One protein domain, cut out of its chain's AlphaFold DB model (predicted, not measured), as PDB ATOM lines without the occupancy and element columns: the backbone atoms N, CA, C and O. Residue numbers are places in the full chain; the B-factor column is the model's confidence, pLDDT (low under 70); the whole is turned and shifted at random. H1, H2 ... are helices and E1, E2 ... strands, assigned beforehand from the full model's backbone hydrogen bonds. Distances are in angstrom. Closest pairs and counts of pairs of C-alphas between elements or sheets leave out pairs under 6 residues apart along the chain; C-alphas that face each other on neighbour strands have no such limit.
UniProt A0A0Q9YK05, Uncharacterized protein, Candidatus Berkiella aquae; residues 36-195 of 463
ATOM      1  N   ARG A  36     105.020 159.193 121.448       50.28
ATOM      2  CA  ARG A  36     105.986 158.268 122.024       50.28
ATOM      3  C   ARG A  36     106.929 159.058 122.903       50.28
ATOM      4  O   ARG A  36     107.690 159.895 122.419       50.28
ATOM      5  N   ASP A  37     106.870 158.748 124.183       55.66
ATOM      6  CA  ASP A  37     107.785 159.266 125.176       55.66
ATOM      7  C   ASP A  37     108.980 158.322 125.269       55.66
ATOM      8  O   ASP A  37     108.897 157.242 125.851       55.66
ATOM      9  N   LEU A  38     110.098 158.718 124.673       58.00
ATOM     10  CA  LEU A  38     111.329 157.941 124.713       58.00
ATOM     11  C   LEU A  38     112.186 158.423 125.873       58.00
ATOM     12  O   LEU A  38     112.550 159.599 125.929       58.00
ATOM     13  N   ILE A  39     112.518 157.521 126.793       60.50
ATOM     14  CA  ILE A  39     113.419 157.823 127.905       60.50
ATOM     15  C   ILE A  39     114.791 157.243 127.581       60.50
ATOM     16  O   ILE A  39     114.961 156.027 127.490       60.50
ATOM     17  N   ILE A  40     115.759 158.141 127.432       65.62
ATOM     18  CA  ILE A  40     117.138 157.846 127.062       65.62
ATOM     19  C   ILE A  40     118.028 158.041 128.286       65.62
ATOM     20  O   ILE A  40     118.043 159.123 128.880       65.62
ATOM     21  N   ALA A  41     118.781 157.007 128.643       67.44
ATOM     22  CA  ALA A  41     119.828 157.095 129.644       67.44
ATOM     23  C   ALA A  41     121.053 157.794 129.045       67.44
ATOM     24  O   ALA A  41     121.393 157.613 127.879       67.44
ATOM     25  N   TYR A  42     121.752 158.599 129.833       72.56
ATOM     26  CA  TYR A  42     122.973 159.239 129.369       72.56
ATOM     27  C   TYR A  42     123.959 159.447 130.508       72.56
ATOM     28  O   TYR A  42     123.573 159.705 131.645       72.56
ATOM     29  N   ALA A  43     125.249 159.353 130.203       72.00
ATOM     30  CA  ALA A  43     126.307 159.475 131.193       72.00
ATOM     31  C   ALA A  43     127.306 160.573 130.782       72.00
ATOM     32  O   ALA A  43     127.959 160.444 129.740       72.00
ATOM     33  N   PRO A  44     127.438 161.666 131.555       74.12
ATOM     34  CA  PRO A  44     128.419 162.706 131.265       74.12
ATOM     35  C   PRO A  44     129.852 162.186 131.434       74.12
ATOM     36  O   PRO A  44     130.200 161.603 132.466       74.12
ATOM     37  N   LEU A  45     130.696 162.443 130.432       76.62
ATOM     38  CA  LEU A  45     132.098 162.029 130.410       76.62
ATOM     39  C   LEU A  45     133.025 163.223 130.639       76.62
ATOM     40  O   LEU A  45     132.858 164.288 130.032       76.62
ATOM     41  N   VAL A  46     134.045 163.025 131.472       78.19
ATOM     42  CA  VAL A  46     135.113 163.998 131.723       78.19
ATOM     43  C   VAL A  46     136.480 163.397 131.418       78.19
ATOM     44  O   VAL A  46     136.696 162.196 131.545       78.19
ATOM     45  N   ARG A  47     137.419 164.251 131.023       79.56
ATOM     46  CA  ARG A  47     138.841 163.928 130.898       79.56
ATOM     47  C   ARG A  47     139.602 164.685 131.964       79.56
ATOM     48  O   ARG A  47     139.382 165.884 132.139       79.56
ATOM     49  N   LYS A  48     140.512 163.992 132.638       73.62
ATOM     50  CA  LYS A  48     141.477 164.613 133.539       73.62
ATOM     51  C   LYS A  48     142.689 165.068 132.727       73.62
ATOM     52  O   LYS A  48     143.302 164.263 132.030       73.62
ATOM     53  N   LEU A  49     142.985 166.359 132.765       76.31
ATOM     54  CA  LEU A  49     144.169 166.941 132.143       76.31
ATOM     55  C   LEU A  49     145.403 166.743 133.039       76.31
ATOM     56  O   LEU A  49     145.285 166.394 134.216       76.31
ATOM     57  N   ALA A  50     146.593 166.951 132.470       76.12
ATOM     58  CA  ALA A  50     147.872 166.765 133.165       76.12
ATOM     59  C   ALA A  50     148.037 167.683 134.392       76.12
ATOM     60  O   ALA A  50     148.710 167.316 135.349       76.12
ATOM     61  N   ASP A  51     147.381 168.845 134.387       79.19
ATOM     62  CA  ASP A  51     147.323 169.801 135.500       79.19
ATOM     63  C   ASP A  51     146.308 169.408 136.599       79.19
ATOM     64  O   ASP A  51     146.126 170.128 137.578       79.19
ATOM     65  N   GLY A  52     145.632 168.265 136.447       74.06
ATOM     66  CA  GLY A  52     144.620 167.767 137.373       74.06
ATOM     67  C   GLY A  52     143.213 168.331 137.155       74.06
ATOM     68  O   GLY A  52     142.284 167.868 137.823       74.06
ATOM     69  N   THR A  53     143.010 169.263 136.215       76.94
ATOM     70  CA  THR A  53     141.672 169.790 135.907       76.94
ATOM     71  C   THR A  53     140.811 168.756 135.175       76.94
ATOM     72  O   THR A  53     141.289 167.987 134.340       76.94
ATOM     73  N   LYS A  54     139.511 168.708 135.498       73.44
ATOM     74  CA  LYS A  54     138.536 167.840 134.818       73.44
ATOM     75  C   LYS A  54     137.738 168.649 133.799       73.44
ATOM     76  O   LYS A  54     137.026 169.578 134.172       73.44
ATOM     77  N   VAL A  55     137.805 168.262 132.526       75.00
ATOM     78  CA  VAL A  55     137.077 168.912 131.424       75.00
ATOM     79  C   VAL A  55     135.999 167.976 130.890       75.00
ATOM     80  O   VAL A  55     136.268 166.805 130.634       75.00
ATOM     81  N   ALA A  56     134.777 168.480 130.707       74.75
ATOM     82  CA  ALA A  56     133.696 167.718 130.082       74.75
ATOM     83  C   ALA A  56     134.008 167.470 128.599       74.75
ATOM     84  O   ALA A  56     134.213 168.415 127.840       74.75
ATOM     85  N   VAL A  57     134.025 166.201 128.190       72.81
ATOM     86  CA  VAL A  57     134.352 165.788 126.812       72.81
ATOM     87  C   VAL A  57     133.095 165.508 125.995       72.81
ATOM     88  O   VAL A  57     133.097 165.657 124.776       72.81
ATOM     89  N   GLY A  58     132.007 165.129 126.659       81.06
ATOM     90  CA  GLY A  58     130.746 164.837 126.002       81.06
ATOM     91  C   GLY A  58     129.816 164.055 126.909       81.06
ATOM     92  O   GLY A  58     129.931 164.075 128.134       81.06
ATOM     93  N   THR A  59     128.869 163.372 126.293       79.75
ATOM     94  CA  THR A  59     127.891 162.531 126.967       79.75
ATOM     95  C   THR A  59     127.739 161.233 126.204       79.75
ATOM     96  O   THR A  59     127.451 161.233 125.010       79.75
ATOM     97  N   PHE A  60     127.946 160.128 126.903       77.38
ATOM     98  CA  PHE A  60     127.715 158.799 126.372       77.38
ATOM     99  C   PHE A  60     126.222 158.478 126.384       77.38
ATOM    100  O   PHE A  60     125.560 158.692 127.401       77.38
ATOM    101  N   ILE A  61     125.715 157.954 125.266       78.69
ATOM    102  CA  ILE A  61     124.319 157.533 125.111       78.69
ATOM    103  C   ILE A  61     124.309 156.019 124.834       78.69
ATOM    104  O   ILE A  61     124.565 155.602 123.698       78.69
ATOM    105  N   PRO A  62     124.048 155.176 125.849       72.06
ATOM    106  CA  PRO A  62     124.065 153.717 125.730       72.06
ATOM    107  C   PRO A  62     123.183 153.154 124.603       72.06
ATOM    108  O   PRO A  62     123.541 152.180 123.944       72.06
ATOM    109  N   GLU A  63     122.044 153.781 124.332       71.38
ATOM    110  CA  GLU A  63     121.119 153.389 123.271       71.38
ATOM    111  C   GLU A  63     121.783 153.514 121.904       71.38
ATOM    112  O   GLU A  63     121.649 152.618 121.075       71.38
ATOM    113  N   LEU A  64     122.551 154.585 121.676       78.31
ATOM    114  CA  LEU A  64     123.302 154.761 120.434       78.31
ATOM    115  C   LEU A  64     124.449 153.755 120.330       78.31
ATOM    116  O   LEU A  64     124.735 153.287 119.232       78.31
ATOM    117  N   TYR A  65     125.061 153.371 121.451       75.56
ATOM    118  CA  TYR A  65     126.094 152.338 121.462       75.56
ATOM    119  C   TYR A  65     125.558 150.989 120.998       75.56
ATOM    120  O   TYR A  65     126.170 150.354 120.146       75.56
ATOM    121  N   VAL A  66     124.399 150.561 121.502       69.06
ATOM    122  CA  VAL A  66     123.806 149.287 121.072       69.06
ATOM    123  C   VAL A  66     123.499 149.297 119.582       69.06
ATOM    124  O   VAL A  66     123.754 148.313 118.893       69.06
ATOM    125  N   LEU A  67     123.037 150.429 119.052       71.38
ATOM    126  CA  LEU A  67     122.845 150.583 117.614       71.38
ATOM    127  C   LEU A  67     124.176 150.535 116.851       71.38
ATOM    128  O   LEU A  67     124.255 149.896 115.798       71.38
ATOM    129  N   ALA A  68     125.219 151.170 117.384       73.12
ATOM    130  CA  ALA A  68     126.553 151.195 116.794       73.12
ATOM    131  C   ALA A  68     127.222 149.814 116.771       73.12
ATOM    132  O   ALA A  68     127.951 149.519 115.823       73.12
ATOM    133  N   ASN A  69     126.961 148.998 117.796       69.81
ATOM    134  CA  ASN A  69     127.603 147.709 118.060       69.81
ATOM    135  C   ASN A  69     126.873 146.505 117.432       69.81
ATOM    136  O   ASN A  69     127.228 145.357 117.677       69.81
ATOM    137  N   THR A  70     125.836 146.746 116.630       65.25
ATOM    138  CA  THR A  70     125.254 145.693 115.780       65.25
ATOM    139  C   THR A  70     126.273 145.229 114.733       65.25
ATOM    140  O   THR A  70     127.084 146.035 114.283       65.25
ATOM    141  N   GLU A  71     126.215 143.966 114.290       66.19
ATOM    142  CA  GLU A  71     127.199 143.393 113.343       66.19
ATOM    143  C   GLU A  71     127.407 144.247 112.085       66.19
ATOM    144  O   GLU A  71     128.523 144.391 111.592       66.19
ATOM    145  N   GLN A  72     126.330 144.842 111.569       66.06
ATOM    146  CA  GLN A  72     126.403 145.704 110.393       66.06
ATOM    147  C   GLN A  72     126.527 147.196 110.745       66.06
ATOM    148  O   GLN A  72     126.796 148.010 109.857       66.06
ATOM    149  N   GLY A  73     126.324 147.573 112.009       65.69
ATOM    150  CA  GLY A  73     126.109 148.949 112.439       65.69
ATOM    151  C   GLY A  73     124.723 149.457 112.038       65.69
ATOM    152  O   GLY A  73     124.265 149.260 110.913       65.69
ATOM    153  N   SER A  74     124.020 150.113 112.951       72.06
ATOM    154  CA  SER A  74     122.658 150.594 112.699       72.06
ATOM    155  C   SER A  74     122.509 152.096 112.926       72.06
ATOM    156  O   SER A  74     121.424 152.637 112.729       72.06
ATOM    157  N   LEU A  75     123.561 152.801 113.345       78.06
ATOM    158  CA  LEU A  75     123.510 154.262 113.382       78.06
ATOM    159  C   LEU A  75     123.390 154.824 111.968       78.06
ATOM    160  O   LEU A  75     123.954 154.261 111.027       78.06
ATOM    161  N   ARG A  76     122.707 155.963 111.822       86.12
ATOM    162  CA  ARG A  76     122.515 156.632 110.531       86.12
ATOM    163  C   ARG A  76     123.817 156.767 109.749       86.12
ATOM    164  O   ARG A  76     123.859 156.420 108.578       86.12
ATOM    165  N   CYS A  77     124.896 157.209 110.394       87.81
ATOM    166  CA  CYS A  77     126.192 157.363 109.733       87.81
ATOM    167  C   CYS A  77     126.767 156.030 109.214       87.81
ATOM    168  O   CYS A  77     127.392 156.004 108.160       87.81
ATOM    169  N   GLN A  78     126.539 154.909 109.903       85.69
ATOM    170  CA  GLN A  78     126.980 153.588 109.441       85.69
ATOM    171  C   GLN A  78     126.124 153.101 108.264       85.69
ATOM    172  O   GLN A  78     126.645 152.491 107.333       85.69
ATOM    173  N   ILE A  79     124.823 153.408 108.272       86.12
ATOM    174  CA  ILE A  79     123.900 153.075 107.180       86.12
ATOM    175  C   ILE A  79     124.238 153.890 105.928       86.12
ATOM    176  O   ILE A  79     124.480 153.305 104.874       86.12
ATOM    177  N   GLU A  80     124.359 155.213 106.061       91.31
ATOM    178  CA  GLU A  80     124.742 156.115 104.969       91.31
ATOM    179  C   GLU A  80     126.117 155.747 104.380       91.31
ATOM    180  O   GLU A  80     126.338 155.891 103.175       91.31
ATOM    181  N   GLU A  81     127.049 155.235 105.198       93.00
ATOM    182  CA  GLU A  81     128.321 154.700 104.705       93.00
ATOM    183  C   GLU A  81     128.107 153.496 103.786       93.00
ATOM    184  O   GLU A  81     128.680 153.451 102.698       93.00
ATOM    185  N   ARG A  82     127.294 152.519 104.203       90.88
ATOM    186  CA  ARG A  82     127.012 151.325 103.394       90.88
ATOM    187  C   ARG A  82     126.311 151.685 102.092       90.88
ATOM    188  O   ARG A  82     126.710 151.189 101.043       90.88
ATOM    189  N   GLU A  83     125.323 152.571 102.145       90.19
ATOM    190  CA  GLU A  83     124.619 153.061 100.957       90.19
ATOM    191  C   GLU A  83     125.576 153.761  99.988       90.19
ATOM    192  O   GLU A  83     125.543 153.514  98.782       90.19
ATOM    193  N   TRP A  84     126.486 154.589 100.510       94.25
ATOM    194  CA  TRP A  84     127.511 155.241  99.698       94.25
ATOM    195  C   TRP A  84     128.472 154.234  99.053       94.25
ATOM    196  O   TRP A  84     128.801 154.386  97.874       94.25
ATOM    197  N   LYS A  85     128.900 153.195  99.788       92.31
ATOM    198  CA  LYS A  85     129.747 152.120  99.243       92.31
ATOM    199  C   LYS A  85     129.031 151.379  98.115       92.31
ATOM    200  O   LYS A  85     129.565 151.321  97.011       92.31
ATOM    201  N   ALA A  86     127.799 150.934  98.358       92.81
ATOM    202  CA  ALA A  86     126.986 150.223  97.375       92.81
ATOM    203  C   ALA A  86     126.752 151.054  96.100       92.81
ATOM    204  O   ALA A  86     126.895 150.551  94.986       92.81
ATOM    205  N   ALA A  87     126.464 152.352  96.241       93.62
ATOM    206  CA  ALA A  87     126.278 153.248  95.101       93.62
ATOM    207  C   ALA A  87     127.559 153.413  94.263       93.62
ATOM    208  O   ALA A  87     127.492 153.444  93.033       93.62
ATOM    209  N   ARG A  88     128.734 153.503  94.902       93.31
ATOM    210  CA  ARG A  88     130.015 153.587  94.182       93.31
ATOM    211  C   ARG A  88     130.389 152.277  93.509       93.31
ATOM    212  O   ARG A  88     130.862 152.317  92.378       93.31
ATOM    213  N   GLU A  89     130.147 151.147  94.161       92.88
ATOM    214  CA  GLU A  89     130.367 149.819  93.584       92.88
ATOM    215  C   GLU A  89     129.493 149.599  92.343       92.88
ATOM    216  O   GLU A  89     130.008 149.191  91.302       92.88
ATOM    217  N   ALA A  90     128.214 149.992  92.393       93.44
ATOM    218  CA  ALA A  90     127.321 149.970  91.231       93.44
ATOM    219  C   ALA A  90     127.837 150.842  90.068       93.44
ATOM    220  O   ALA A  90     127.663 150.502  88.899       93.44
ATOM    221  N   GLN A  91     128.522 151.944  90.386       93.31
ATOM    222  CA  GLN A  91     129.160 152.844  89.418       93.31
ATOM    223  C   GLN A  91     130.602 152.441  89.061       93.31
ATOM    224  O   GLN A  91     131.263 153.158  88.310       93.31
ATOM    225  N   LYS A  92     131.112 151.318  89.592       94.25
ATOM    226  CA  LYS A  92     132.503 150.852  89.437       94.25
ATOM    227  C   LYS A  92     133.552 151.899  89.841       94.25
ATOM    228  O   LYS A  92     134.644 151.960  89.278       94.25
ATOM    229  N   LEU A  93     133.226 152.739  90.821       91.19
ATOM    230  CA  LEU A  93     134.123 153.749  91.369       91.19
ATOM    231  C   LEU A  93     134.870 153.207  92.598       91.19
ATOM    232  O   LEU A  93     134.291 152.459  93.386       91.19
ATOM    233  N   PRO A  94     136.124 153.632  92.844       88.88
ATOM    234  CA  PRO A  94     136.894 153.148  93.984       88.88
ATOM    235  C   PRO A  94     136.266 153.580  95.318       88.88
ATOM    236  O   PRO A  94     135.872 154.742  95.488       88.88
ATOM    237  N   VAL A  95     136.217 152.638  96.263       91.50
ATOM    238  CA  VAL A  95     135.743 152.814  97.642       91.50
ATOM    239  C   VAL A  95     136.951 153.059  98.547       91.50
ATOM    240  O   VAL A  95     137.553 152.131  99.077       91.50
ATOM    241  N   THR A  96     137.354 154.323  98.695       91.94
ATOM    242  CA  THR A  96     138.511 154.708  99.525       91.94
ATOM    243  C   THR A  96     138.147 155.773 100.553       91.94
ATOM    244  O   THR A  96     137.236 156.576 100.343       91.94
ATOM    245  N   VAL A  97     138.896 155.824 101.661       89.75
ATOM    246  CA  VAL A  97     138.714 156.844 102.714       89.75
ATOM    247  C   VAL A  97     138.894 158.258 102.152       89.75
ATOM    248  O   VAL A  97     138.114 159.152 102.468       89.75
ATOM    249  N   ALA A  98     139.852 158.449 101.241       89.75
ATOM    250  CA  ALA A  98     140.056 159.720 100.547       89.75
ATOM    251  C   ALA A  98     138.845 160.118  99.682       89.75
ATOM    252  O   ALA A  98     138.451 161.285  99.656       89.75
ATOM    253  N   ALA A  99     138.212 159.154  99.001       91.00
ATOM    254  CA  ALA A  99     136.999 159.413  98.230       91.00
ATOM    255  C   ALA A  99     135.820 159.804  99.135       91.00
ATOM    256  O   ALA A  99     135.070 160.720  98.789       91.00
ATOM    257  N   LEU A 100     135.676 159.159 100.299       91.69
ATOM    258  CA  LEU A 100     134.659 159.517 101.289       91.69
ATOM    259  C   LEU A 100     134.887 160.939 101.816       91.69
ATOM    260  O   LEU A 100     133.972 161.756 101.781       91.69
ATOM    261  N   GLN A 101     136.124 161.265 102.204       92.50
ATOM    262  CA  GLN A 101     136.503 162.593 102.690       92.50
ATOM    263  C   GLN A 101     136.216 163.700 101.663       92.50
ATOM    264  O   GLN A 101     135.773 164.782 102.041       92.50
ATOM    265  N   LYS A 102     136.421 163.429 100.366       93.19
ATOM    266  CA  LYS A 102     136.166 164.392  99.282       93.19
ATOM    267  C   LYS A 102     134.682 164.541  98.934       93.19
ATOM    268  O   LYS A 102     134.241 165.644  98.639       93.19
ATOM    269  N   THR A 103     133.926 163.442  98.904       91.62
ATOM    270  CA  THR A 103     132.542 163.436  98.379       91.62
ATOM    271  C   THR A 103     131.469 163.588  99.453       91.62
ATOM    272  O   THR A 103     130.378 164.070  99.160       91.62
ATOM    273  N   ARG A 104     131.762 163.186 100.694       92.75
ATOM    274  CA  ARG A 104     130.860 163.244 101.852       92.75
ATOM    275  C   ARG A 104     131.660 163.641 103.111       92.75
ATOM    276  O   ARG A 104     131.821 162.822 104.018       92.75
ATOM    277  N   PRO A 105     132.177 164.882 103.193       90.50
ATOM    278  CA  PRO A 105     133.054 165.306 104.290       90.50
ATOM    279  C   PRO A 105     132.392 165.214 105.673       90.50
ATOM    280  O   PRO A 105     133.069 164.905 106.652       90.50
ATOM    281  N   ASP A 106     131.078 165.423 105.766       89.06
ATOM    282  CA  ASP A 106     130.347 165.332 107.036       89.06
ATOM    283  C   ASP A 106     130.210 163.885 107.523       89.06
ATOM    284  O   ASP A 106     130.455 163.596 108.694       89.06
ATOM    285  N   LEU A 107     129.924 162.955 106.605       91.62
ATOM    286  CA  LEU A 107     129.885 161.519 106.889       91.62
ATOM    287  C   LEU A 107     131.266 161.001 107.311       91.62
ATOM    288  O   LEU A 107     131.389 160.227 108.260       91.62
ATOM    289  N   PHE A 108     132.325 161.492 106.659       91.69
ATOM    290  CA  PHE A 108     133.701 161.208 107.058       91.69
ATOM    291  C   PHE A 108     133.993 161.686 108.490       91.69
ATOM    292  O   PHE A 108     134.475 160.895 109.297       91.69
ATOM    293  N   LYS A 109     133.654 162.935 108.842       89.19
ATOM    294  CA  LYS A 109     133.834 163.468 110.209       89.19
ATOM    295  C   LYS A 109     133.028 162.698 111.257       89.19
ATOM    296  O   LYS A 109     133.459 162.578 112.407       89.19
ATOM    297  N   ALA A 110     131.853 162.192 110.885       87.12
ATOM    298  CA  ALA A 110     131.039 161.368 111.767       87.12
ATOM    299  C   ALA A 110     131.732 160.032 112.077       87.12
ATOM    300  O   ALA A 110     131.826 159.671 113.247       87.12
ATOM    301  N   LEU A 111     132.281 159.356 111.063       88.12
ATOM    302  CA  LEU A 111     132.806 157.985 111.152       88.12
ATOM    303  C   LEU A 111     134.291 157.874 111.518       88.12
ATOM    304  O   LEU A 111     134.716 156.839 112.028       88.12
ATOM    305  N   TYR A 112     135.086 158.905 111.243       90.12
ATOM    306  CA  TYR A 112     136.539 158.876 111.400       90.12
ATOM    307  C   TYR A 112     137.020 159.993 112.321       90.12
ATOM    308  O   TYR A 112     136.470 161.095 112.347       90.12
ATOM    309  N   ARG A 113     138.079 159.703 113.076       85.62
ATOM    310  CA  ARG A 113     138.895 160.693 113.782       85.62
ATOM    311  C   ARG A 113     140.277 160.772 113.148       85.62
ATOM    312  O   ARG A 113     140.701 159.846 112.459       85.62
ATOM    313  N   GLN A 114     140.979 161.872 113.383       81.94
ATOM    314  CA  GLN A 114     142.407 161.924 113.099       81.94
ATOM    315  C   GLN A 114     143.162 161.354 114.293       81.94
ATOM    316  O   GLN A 114     142.890 161.715 115.437       81.94
ATOM    317  N   ASP A 115     144.076 160.439 114.012       77.44
ATOM    318  CA  ASP A 115     145.091 160.041 114.972       77.44
ATOM    319  C   ASP A 115     146.018 161.233 115.252       77.44
ATOM    320  O   ASP A 115     146.476 161.901 114.320       77.44
ATOM    321  N   THR A 116     146.254 161.512 116.531       69.75
ATOM    322  CA  THR A 116     147.069 162.635 117.005       69.75
ATOM    323  C   THR A 116     148.510 162.531 116.519       69.75
ATOM    324  O   THR A 116     149.089 163.547 116.139       69.75
ATOM    325  N   ASP A 117     149.052 161.313 116.455       73.06
ATOM    326  CA  ASP A 117     150.469 161.095 116.160       73.06
ATOM    327  C   ASP A 117     150.712 160.939 114.658       73.06
ATOM    328  O   ASP A 117     151.617 161.548 114.085       73.06
ATOM    329  N   SER A 118     149.869 160.159 113.977       74.81
ATOM    330  CA  SER A 118     150.075 159.839 112.561       74.81
ATOM    331  C   SER A 118     149.337 160.761 111.584       74.81
ATOM    332  O   SER A 118     149.563 160.666 110.374       74.81
ATOM    333  N   LYS A 119     148.431 161.632 112.065       77.94
ATOM    334  CA  LYS A 119     147.467 162.426 111.264       77.94
ATOM    335  C   LYS A 119     146.623 161.597 110.285       77.94
ATOM    336  O   LYS A 119     145.913 162.156 109.443       77.94
ATOM    337  N   LYS A 120     146.675 160.265 110.376       85.19
ATOM    338  CA  LYS A 120     145.916 159.361 109.518       85.19
ATOM    339  C   LYS A 120     144.478 159.251 110.028       85.19
ATOM    340  O   LYS A 120     144.234 159.342 111.232       85.19
ATOM    341  N   PRO A 121     143.509 159.060 109.122       87.56
ATOM    342  CA  PRO A 121     142.136 158.798 109.515       87.56
ATOM    343  C   PRO A 121     142.018 157.411 110.154       87.56
ATOM    344  O   PRO A 121     142.340 156.402 109.527       87.56
ATOM    345  N   VAL A 122     141.505 157.367 111.380       87.38
ATOM    346  CA  VAL A 122     141.187 156.145 112.127       87.38
ATOM    347  C   VAL A 122     139.679 156.069 112.309       87.38
ATOM    348  O   VAL A 122     139.029 157.066 112.633       87.38
ATOM    349  N   ARG A 123     139.098 154.895 112.049       87.19
ATOM    350  CA  ARG A 123     137.660 154.671 112.214       87.19
ATOM    351  C   ARG A 123     137.310 154.742 113.699       87.19
ATOM    352  O   ARG A 123     137.991 154.129 114.514       87.19
ATOM    353  N   LYS A 124     136.253 155.477 114.031       85.06
ATOM    354  CA  LYS A 124     135.739 155.555 115.399       85.06
ATOM    355  C   LYS A 124     135.176 154.206 115.836       85.06
ATOM    356  O   LYS A 124     134.532 153.515 115.040       85.06
ATOM    357  N   SER A 125     135.403 153.845 117.093       81.38
ATOM    358  CA  SER A 125     134.787 152.670 117.711       81.38
ATOM    359  C   SER A 125     133.277 152.862 117.909       81.38
ATOM    360  O   SER A 125     132.769 153.984 117.867       81.38
ATOM    361  N   ALA A 126     132.545 151.773 118.165       77.19
ATOM    362  CA  ALA A 126     131.124 151.850 118.526       77.19
ATOM    363  C   ALA A 126     130.892 152.754 119.750       77.19
ATOM    364  O   ALA A 126     129.927 153.515 119.788       77.19
ATOM    365  N   PHE A 127     131.826 152.727 120.707       78.56
ATOM    366  CA  PHE A 127     131.840 153.624 121.858       78.56
ATOM    367  C   PHE A 127     131.949 155.091 121.435       78.56
ATOM    368  O   PHE A 127     131.102 155.897 121.805       78.56
ATOM    369  N   GLU A 128     132.930 155.439 120.600       79.31
ATOM    370  CA  GLU A 128     133.130 156.816 120.133       79.31
ATOM    371  C   GLU A 128     131.959 157.340 119.286       79.31
ATOM    372  O   GLU A 128     131.653 158.532 119.332       79.31
ATOM    373  N   LEU A 129     131.289 156.469 118.525       83.25
ATOM    374  CA  LEU A 129     130.094 156.823 117.749       83.25
ATOM    375  C   LEU A 129     128.869 157.114 118.629       83.25
ATOM    376  O   LEU A 129     127.964 157.820 118.195       83.25
ATOM    377  N   ALA A 130     128.847 156.594 119.856       80.31
ATOM    378  CA  ALA A 130     127.762 156.778 120.813       80.31
ATOM    379  C   ALA A 130     127.936 158.009 121.724       80.31
ATOM    380  O   ALA A 130     127.089 158.269 122.583       80.31
ATOM    381  N   ILE A 131     129.027 158.765 121.567       80.81
ATOM    382  CA  ILE A 131     129.286 159.978 122.346       80.81
ATOM    383  C   ILE A 131     128.673 161.188 121.639       80.81
ATOM    384  O   ILE A 131     129.107 161.599 120.562       80.81
ATOM    385  N   CYS A 132     127.719 161.833 122.305       82.25
ATOM    386  CA  CYS A 132     127.287 163.173 121.950       82.25
ATOM    387  C   CYS A 132     128.330 164.191 122.449       82.25
ATOM    388  O   CYS A 132     128.676 164.181 123.631       82.25
ATOM    389  N   PRO A 133     128.816 165.118 121.608       74.38
ATOM    390  CA  PRO A 133     129.804 166.117 122.025       74.38
ATOM    391  C   PRO A 133     129.248 167.150 123.021       74.38
ATOM    392  O   PRO A 133     130.004 167.930 123.593       74.38
ATOM    393  N   SER A 134     127.929 167.189 123.232       76.62
ATOM    394  CA  SER A 134     127.291 168.100 124.179       76.62
ATOM    395  C   SER A 134     126.870 167.379 125.454       76.62
ATOM    396  O   SER A 134     126.428 166.239 125.413       76.62
ATOM    397  N   HIS A 135     126.945 168.092 126.575       71.31
ATOM    398  CA  HIS A 135     126.379 167.686 127.865       71.31
ATOM    399  C   HIS A 135     125.064 168.414 128.185       71.31
ATOM    400  O   HIS A 135     124.495 168.237 129.260       71.31
ATOM    401  N   LYS A 136     124.584 169.281 127.282       79.50
ATOM    402  CA  LYS A 136     123.320 169.999 127.463       79.50
ATOM    403  C   LYS A 136     122.171 169.088 127.051       79.50
ATOM    404  O   LYS A 136     122.102 168.699 125.886       79.50
ATOM    405  N   GLN A 137     121.239 168.831 127.967       72.50
ATOM    406  CA  GLN A 137     120.097 167.938 127.743       72.50
ATOM    407  C   GLN A 137     119.368 168.228 126.420       72.50
ATOM    408  O   GLN A 137     119.192 167.331 125.608       72.50
ATOM    409  N   ARG A 138     119.051 169.494 126.129       78.38
ATOM    410  CA  ARG A 138     118.363 169.866 124.882       78.38
ATOM    411  C   ARG A 138     119.145 169.512 123.610       78.38
ATOM    412  O   ARG A 138     118.552 169.189 122.585       78.38
ATOM    413  N   ALA A 139     120.472 169.593 123.653       78.88
ATOM    414  CA  ALA A 139     121.312 169.218 122.519       78.88
ATOM    415  C   ALA A 139     121.369 167.692 122.345       78.88
ATOM    416  O   ALA A 139     121.385 167.216 121.212       78.88
ATOM    417  N   ILE A 140     121.347 166.946 123.455       78.31
ATOM    418  CA  ILE A 140     121.231 165.484 123.465       78.31
ATOM    419  C   ILE A 140     119.883 165.061 122.862       78.31
ATOM    420  O   ILE A 140     119.876 164.262 121.929       78.31
ATOM    421  N   GLU A 141     118.769 165.664 123.298       79.88
ATOM    422  CA  GLU A 141     117.418 165.419 122.755       79.88
ATOM    423  C   GLU A 141     117.390 165.562 121.232       79.88
ATOM    424  O   GLU A 141     116.991 164.641 120.526       79.88
ATOM    425  N   LEU A 142     117.877 166.697 120.720       83.25
ATOM    426  CA  LEU A 142     117.897 166.990 119.286       83.25
ATOM    427  C   LEU A 142     118.812 166.050 118.497       83.25
ATOM    428  O   LEU A 142     118.535 165.747 117.335       83.25
ATOM    429  N   HIS A 143     119.936 165.637 119.085       82.25
ATOM    430  CA  HIS A 143     120.849 164.697 118.446       82.25
ATOM    431  C   HIS A 143     120.181 163.333 118.282       82.25
ATOM    432  O   HIS A 143     120.177 162.769 117.190       82.25
ATOM    433  N   VAL A 144     119.553 162.850 119.351       79.12
ATOM    434  CA  VAL A 144     118.886 161.556 119.366       79.12
ATOM    435  C   VAL A 144     117.635 161.571 118.486       79.12
ATOM    436  O   VAL A 144     117.469 160.687 117.651       79.12
ATOM    437  N   GLU A 145     116.805 162.611 118.569       80.19
ATOM    438  CA  GLU A 145     115.611 162.777 117.732       80.19
ATOM    439  C   GLU A 145     115.913 162.631 116.230       80.19
ATOM    440  O   GLU A 145     115.134 162.016 115.503       80.19
ATOM    441  N   LYS A 146     117.064 163.124 115.752       82.75
ATOM    442  CA  LYS A 146     117.474 162.961 114.346       82.75
ATOM    443  C   LYS A 146     117.726 161.504 113.957       82.75
ATOM    444  O   LYS A 146     117.329 161.108 112.864       82.75
ATOM    445  N   GLU A 147     118.367 160.721 114.822       79.31
ATOM    446  CA  GLU A 147     118.581 159.284 114.593       79.31
ATOM    447  C   GLU A 147     117.249 158.527 114.572       79.31
ATOM    448  O   GLU A 147     117.019 157.678 113.709       79.31
ATOM    449  N   TYR A 148     116.333 158.879 115.479       73.31
ATOM    450  CA  TYR A 148     114.999 158.282 115.530       73.31
ATOM    451  C   TYR A 148     114.157 158.612 114.295       73.31
ATOM    452  O   TYR A 148     113.589 157.699 113.695       73.31
ATOM    453  N   ARG A 149     114.108 159.883 113.872       74.50
ATOM    454  CA  ARG A 149     113.393 160.293 112.650       74.50
ATOM    455  C   ARG A 149     113.954 159.596 111.415       74.50
ATOM    456  O   ARG A 149     113.195 159.052 110.626       74.50
ATOM    457  N   TYR A 150     115.279 159.505 111.293       74.19
ATOM    458  CA  TYR A 150     115.897 158.777 110.186       74.19
ATOM    459  C   TYR A 150     115.462 157.304 110.148       74.19
ATOM    460  O   TYR A 150     115.122 156.782 109.088       74.19
ATOM    461  N   ARG A 151     115.422 156.620 111.297       71.50
ATOM    462  CA  ARG A 151     114.935 155.232 111.370       71.50
ATOM    463  C   ARG A 151     113.473 155.103 110.987       71.50
ATOM    464  O   ARG A 151     113.118 154.165 110.281       71.50
ATOM    465  N   GLN A 152     112.657 156.049 111.429       61.19
ATOM    466  CA  GLN A 152     111.245 156.112 111.095       61.19
ATOM    467  C   GLN A 152     111.022 156.260 109.591       61.19
ATOM    468  O   GLN A 152     110.302 155.452 109.005       61.19
ATOM    469  N   ASP A 153     111.698 157.223 108.964       64.81
ATOM    470  CA  ASP A 153     111.594 157.488 107.527       64.81
ATOM    471  C   ASP A 153     112.027 156.272 106.689       64.81
ATOM    472  O   ASP A 153     111.457 155.999 105.634       64.81
ATOM    473  N   ASN A 154     112.982 155.488 107.199       53.84
ATOM    474  CA  ASN A 154     113.536 154.310 106.528       53.84
ATOM    475  C   ASN A 154     112.938 152.970 107.002       53.84
ATOM    476  O   ASN A 154     113.418 151.912 106.597       53.84
ATOM    477  N   ARG A 155     111.891 152.988 107.844       55.03
ATOM    478  CA  ARG A 155     111.231 151.787 108.405       55.03
ATOM    479  C   ARG A 155     112.199 150.802 109.075       55.03
ATOM    480  O   ARG A 155     112.025 149.586 109.002       55.03
ATOM    481  N   LEU A 156     113.229 151.331 109.722       54.44
ATOM    482  CA  LEU A 156     114.227 150.549 110.442       54.44
ATOM    483  C   LEU A 156     113.712 150.196 111.845       54.44
ATOM    484  O   LEU A 156     112.938 150.966 112.419       54.44
ATOM    485  N   PRO A 157     114.148 149.066 112.434       50.66
ATOM    486  CA  PRO A 157     113.763 148.710 113.796       50.66
ATOM    487  C   PRO A 157     114.145 149.826 114.774       50.66
ATOM    488  O   PRO A 157     115.236 150.396 114.688       50.66
ATOM    489  N   PHE A 158     113.255 150.154 115.707       50.44
ATOM    490  CA  PHE A 158     113.524 151.170 116.722       50.44
ATOM    491  C   PHE A 158     114.297 150.573 117.905       50.44
ATOM    492  O   PHE A 158     114.096 149.405 118.243       50.44
ATOM    493  N   PRO A 159     115.185 151.350 118.551       49.09
ATOM    494  CA  PRO A 159     115.702 150.972 119.864       49.09
ATOM    495  C   PRO A 159     114.561 150.934 120.899       49.09
ATOM    496  O   PRO A 159     113.500 151.529 120.700       49.09
ATOM    497  N   ALA A 160     114.780 150.224 122.007       46.94
ATOM    498  CA  ALA A 160     113.793 150.105 123.078       46.94
ATOM    499  C   ALA A 160     113.404 151.482 123.657       46.94
ATOM    500  O   ALA A 160     114.268 152.332 123.862       46.94
ATOM    501  N   MET A 161     112.109 151.676 123.952       43.94
ATOM    502  CA  MET A 161     111.538 152.966 124.390       43.94
ATOM    503  C   MET A 161     112.016 153.435 125.770       43.94
ATOM    504  O   MET A 161     112.052 154.633 126.046       43.94
ATOM    505  N   VAL A 162     112.424 152.492 126.621       42.25
ATOM    506  CA  VAL A 162     113.114 152.762 127.881       42.25
ATOM    507  C   VAL A 162     114.343 151.886 127.916       42.25
ATOM    508  O   VAL A 162     114.250 150.655 127.919       42.25
ATOM    509  N   SER A 163     115.500 152.519 127.983       38.69
ATOM    510  CA  SER A 163     116.744 151.801 128.130       38.69
ATOM    511  C   SER A 163     117.256 151.985 129.557       38.69
ATOM    512  O   SER A 163     117.650 153.057 130.006       38.69
ATOM    513  N   LYS A 164     117.168 150.897 130.326       43.81
ATOM    514  CA  LYS A 164     117.786 150.774 131.648       43.81
ATOM    515  C   LYS A 164     119.130 150.068 131.492       43.81
ATOM    516  O   LYS A 164     119.323 149.004 132.077       43.81
ATOM    517  N   TYR A 165     120.056 150.600 130.690       43.25
ATOM    518  CA  TYR A 165     121.427 150.098 130.782       43.25
ATOM    519  C   TYR A 165     121.966 150.525 132.148       43.25
ATOM    520  O   TYR A 165     122.331 151.680 132.367       43.25
ATOM    521  N   ARG A 166     122.033 149.577 133.092       39.91
ATOM    522  CA  ARG A 166     123.110 149.640 134.082       39.91
ATOM    523  C   ARG A 166     124.375 149.686 133.247       39.91
ATOM    524  O   ARG A 166     124.526 148.831 132.378       39.91
ATOM    525  N   VAL A 167     125.205 150.706 133.439       43.66
ATOM    526  CA  VAL A 167     126.507 150.820 132.777       43.66
ATOM    527  C   VAL A 167     127.252 149.518 133.075       43.66
ATOM    528  O   VAL A 167     127.735 149.318 134.186       43.66
ATOM    529  N   GLY A 168     127.172 148.560 132.153       43.00
ATOM    530  CA  GLY A 168     127.685 147.215 132.367       43.00
ATOM    531  C   GLY A 168     129.211 147.251 132.458       43.00
ATOM    532  O   GLY A 168     129.816 148.250 132.051       43.00
ATOM    533  N   PRO A 169     129.846 146.180 132.957       41.78
ATOM    534  CA  PRO A 169     131.301 146.109 133.080       41.78
ATOM    535  C   PRO A 169     132.031 146.468 131.775       41.78
ATOM    536  O   PRO A 169     132.960 147.270 131.815       41.78
ATOM    537  N   ASP A 170     131.537 145.991 130.630       48.25
ATOM    538  CA  ASP A 170     132.139 146.225 129.307       48.25
ATOM    539  C   ASP A 170     132.176 147.715 128.918       48.25
ATOM    540  O   ASP A 170     133.156 148.217 128.376       48.25
ATOM    541  N   TYR A 171     131.131 148.473 129.257       54.47
ATOM    542  CA  TYR A 171     131.043 149.904 128.945       54.47
ATOM    543  C   TYR A 171     131.978 150.735 129.833       54.47
ATOM    544  O   TYR A 171     132.584 151.701 129.372       54.47
ATOM    545  N   LEU A 172     132.088 150.362 131.114       55.19
ATOM    546  CA  LEU A 172     132.984 151.010 132.075       55.19
ATOM    547  C   LEU A 172     134.456 150.751 131.743       55.19
ATOM    548  O   LEU A 172     135.269 151.664 131.889       55.19
ATOM    549  N   GLN A 173     134.782 149.545 131.270       58.50
ATOM    550  CA  GLN A 173     136.132 149.195 130.824       58.50
ATOM    551  C   GLN A 173     136.572 150.090 129.663       58.50
ATOM    552  O   GLN A 173     137.608 150.747 129.759       58.50
ATOM    553  N   HIS A 174     135.730 150.251 128.640       61.84
ATOM    554  CA  HIS A 174     136.061 151.103 127.497       61.84
ATOM    555  C   HIS A 174     136.203 152.589 127.846       61.84
ATOM    556  O   HIS A 174     137.020 153.269 127.234       61.84
ATOM    557  N   ILE A 175     135.459 153.100 128.836       63.81
ATOM    558  CA  ILE A 175     135.593 154.488 129.316       63.81
ATOM    559  C   ILE A 175     136.997 154.730 129.889       63.81
ATOM    560  O   ILE A 175     137.635 155.732 129.555       63.81
ATOM    561  N   GLN A 176     137.493 153.799 130.708       64.56
ATOM    562  CA  GLN A 176     138.819 153.897 131.323       64.56
ATOM    563  C   GLN A 176     139.946 153.690 130.303       64.56
ATOM    564  O   GLN A 176     140.933 154.422 130.333       64.56
ATOM    565  N   GLU A 177     139.778 152.755 129.364       65.31
ATOM    566  CA  GLU A 177     140.747 152.476 128.290       65.31
ATOM    567  C   GLU A 177     141.020 153.692 127.396       65.31
ATOM    568  O   GLU A 177     142.135 153.863 126.905       65.31
ATOM    569  N   VAL A 178     140.032 154.575 127.211       63.19
ATOM    570  CA  VAL A 178     140.193 155.822 126.443       63.19
ATOM    571  C   VAL A 178     140.563 157.035 127.310       63.19
ATOM    572  O   VAL A 178     140.517 158.175 126.836       63.19
ATOM    573  N   GLY A 179     140.930 156.813 128.578       64.94
ATOM    574  CA  GLY A 179     141.366 157.857 129.510       64.94
ATOM    575  C   GLY A 179     140.254 158.826 129.921       64.94
ATOM    576  O   GLY A 179     140.519 160.004 130.181       64.94
ATOM    577  N   LEU A 180     139.001 158.364 129.925       71.06
ATOM    578  CA  LEU A 180     137.844 159.134 130.367       71.06
ATOM    579  C   LEU A 180     137.347 158.624 131.722       71.06
ATOM    580  O   LEU A 180     137.528 157.468 132.096       71.06
ATOM    581  N   GLU A 181     136.694 159.510 132.464       72.00
ATOM    582  CA  GLU A 181     136.025 159.198 133.722       72.00
ATOM    583  C   GLU A 181     134.547 159.589 133.627       72.00
ATOM    584  O   GLU A 181     134.170 160.562 132.963       72.00
ATOM    585  N   LEU A 182     133.697 158.844 134.330       70.38
ATOM    586  CA  LEU A 182     132.303 159.217 134.538       70.38
ATOM    587  C   LEU A 182     132.225 160.336 135.576       70.38
ATOM    588  O   LEU A 182     132.775 160.211 136.670       70.38
ATOM    589  N   LYS A 183     131.533 161.428 135.238       68.62
ATOM    590  CA  LYS A 183     131.341 162.544 136.172       68.62
ATOM    591  C   LYS A 183     130.282 162.222 137.227       68.62
ATOM    592  O   LYS A 183     130.502 162.473 138.406       68.62
ATOM    593  N   GLU A 184     129.144 161.689 136.785       66.19
ATOM    594  CA  GLU A 184     127.949 161.408 137.585       66.19
ATOM    595  C   GLU A 184     127.277 160.125 137.070       66.19
ATOM    596  O   GLU A 184     127.522 159.696 135.937       66.19
ATOM    597  N   PHE A 185     126.440 159.503 137.905       60.81
ATOM    598  CA  PHE A 185     125.633 158.350 137.501       60.81
ATOM    599  C   PHE A 185     124.690 158.707 136.337       60.81
ATOM    600  O   PHE A 185     124.357 159.882 136.168       60.81
ATOM    601  N   PRO A 186     124.249 157.718 135.534       61.47
ATOM    602  CA  PRO A 186     123.422 157.981 134.364       61.47
ATOM    603  C   PRO A 186     122.172 158.803 134.699       61.47
ATOM    604  O   PRO A 186     121.382 158.421 135.563       61.47
ATOM    605  N   GLY A 187     122.004 159.925 134.001       57.38
ATOM    606  CA  GLY A 187     120.778 160.716 133.993       57.38
ATOM    607  C   GLY A 187     119.801 160.209 132.933       57.38
ATOM    608  O   GLY A 187     120.181 159.444 132.050       57.38
ATOM    609  N   ASN A 188     118.545 160.657 133.003       64.00
ATOM    610  CA  ASN A 188     117.508 160.316 132.028       64.00
ATOM    611  C   ASN A 188     117.049 161.563 131.268       64.00
ATOM    612  O   ASN A 188     116.811 162.615 131.861       64.00
ATOM    613  N   CYS A 189     116.885 161.428 129.958       65.31
ATOM    614  CA  CYS A 189     116.403 162.456 129.049       65.31
ATOM    615  C   CYS A 189     115.118 161.969 128.370       65.31
ATOM    616  O   CYS A 189     115.062 160.834 127.904       65.31
ATOM    617  N   LYS A 190     114.082 162.815 128.327       64.94
ATOM    618  CA  LYS A 190     112.793 162.484 127.709       64.94
ATOM    619  C   LYS A 190     112.689 163.140 126.333       64.94
ATOM    620  O   LYS A 190     112.729 164.363 126.233       64.94
ATOM    621  N   VAL A 191     112.518 162.335 125.291       62.28
ATOM    622  CA  VAL A 191     112.277 162.793 123.919       62.28
ATOM    623  C   VAL A 191     110.842 162.444 123.546       62.28
ATOM    624  O   VAL A 191     110.499 161.276 123.392       62.28
ATOM    625  N   ASN A 192     110.006 163.471 123.409       60.19
ATOM    626  CA  ASN A 192     108.615 163.309 122.997       60.19
ATOM    627  C   ASN A 192     108.559 163.342 121.464       60.19
ATOM    628  O   ASN A 192     108.871 164.374 120.865       60.19
ATOM    629  N   LEU A 193     108.165 162.239 120.830       55.56
ATOM    630  CA  LEU A 193     108.008 162.153 119.378       55.56
ATOM    631  C   LEU A 193     106.553 161.905 119.008       55.56
ATOM    632  O   LEU A 193     105.922 160.973 119.499       55.56
ATOM    633  N   LEU A 194     106.046 162.690 118.067       50.16
ATOM    634  CA  LEU A 194     104.775 162.406 117.412       50.16
ATOM    635  C   LEU A 194     105.008 161.301 116.380       50.16
ATOM    636  O   LEU A 194     105.796 161.486 115.456       50.16
ATOM    637  N   ASN A 195     104.337 160.155 116.515       49.41
ATOM    638  CA  ASN A 195     104.370 159.123 115.481       49.41
ATOM    639  C   ASN A 195     103.470 159.560 114.307       49.41
ATOM    640  O   ASN A 195     102.255 159.460 114.444       49.41
TER     641      ASN A 195
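What this domain is: This is residues 36 to 195 of the 463 residues of an uncharacterized protein of Candidatus Berkiella aquae (UniProt A0A0Q9YK05). A narrow, strongly twisted sheet built along the long strand E1 forms a wall at one end, with H6 beside it at E6 and H7 over E5; H2, the helical hairpin H3 and H4, and the small strand hairpin E3 and E4 make a second lobe away from it. The short helices H1 and H5 touch each other in the middle, between these two parts. The printed part has 160 residues, with seven named helices and six named strands in the order E1 E2 H1 H2 H3 H4 E3 E4 H5 H6 H7 E5 E6; both sheets are antiparallel and the class is mixed. The whole is compact, with a radius of gyration of the C-alphas of 16.8 A and spans of 49 by 46 by 26 A.

How they stand to each other: Start at E1, residues 36 to 48, with E2, residues 54 to 60, on one side, and E5, residues 180 to 182, and E6, residues 187 to 194, on the other side. In this branched sheet the pairing is staggered: look for N 38 and O 191 of E6 at 2.9 A, N 45 and O 58 of E2 at 2.9 A, and N 46 and O 181 of E5 at 2.9 A. E1 and E2 are a hairpin, at 151 degrees between directions. Next, H1, residues 62 to 68, only grazes the sheet with residues 62 to 64, and touches H5, residues 126 to 129, closest at the C-alphas of Ala 68 and Ala 126, 4.9 A. H2, residues 76 to 90, is apart from E1; with residues 77 to 81 alone it touches H4, residues 105 to 111, at a steep tilt of 60 degrees, opposite ways, the closest C-alphas being Cys 77 and Leu 107, 6.2 A. H3, residues 97 to 103, forms a helical hairpin with H4, with Gln 101 and Phe 108 closest, their C-alphas 5.4 A apart. E3, residues 112 to 114, and E4, residues 121 to 123, form a hairpin with N 113 and O 122 at 2.8 A. H6, residues 137 to 153, stands at the sheet's level, with a height over the sheet of 1.3 A; the C-alphas of Glu 141 and Val 191 of E6 are its closest to that strand, 5.9 A. H2 and H6 only just touch, with 3 pairs of C-alphas within 8 A, the closest being those of Arg 76 and Glu 147, 6.2 A. H7, residues 169 to 177, is on the sheet, closest to E5 at the C-alphas of Ile 175 and Glu 181, 6.5 A. Every O i to N i+4 pair is within hydrogen-bond range in H1, H2, H3, H4 and H7, and 12 of 13 in H6; H5 is too short for such a pair.

Where its parts are: Find C-alpha 36 at (105.986, 158.268, 122.024); from there E1 runs 37.8 A to C-alpha 48. H2 begins at C-alpha 76, (122.515, 156.632, 110.531), and is 21.0 A long, while H6 is 24.3 A. E6 runs 23.1 A to C-alpha 194 at (104.775, 162.406, 117.412).

The domain as a whole: The C-alphas farthest apart, those of Gly 52 and Gln 91, are 52.5 A apart, and the printed part has no cut. Residues 154 to 168 are the long link, H6 to H7. Look at the B-factor column: mean pLDDT of the printed part is 73.7, and the residues under 70 include 36 to 41, 152 to 179 and 183 to 195.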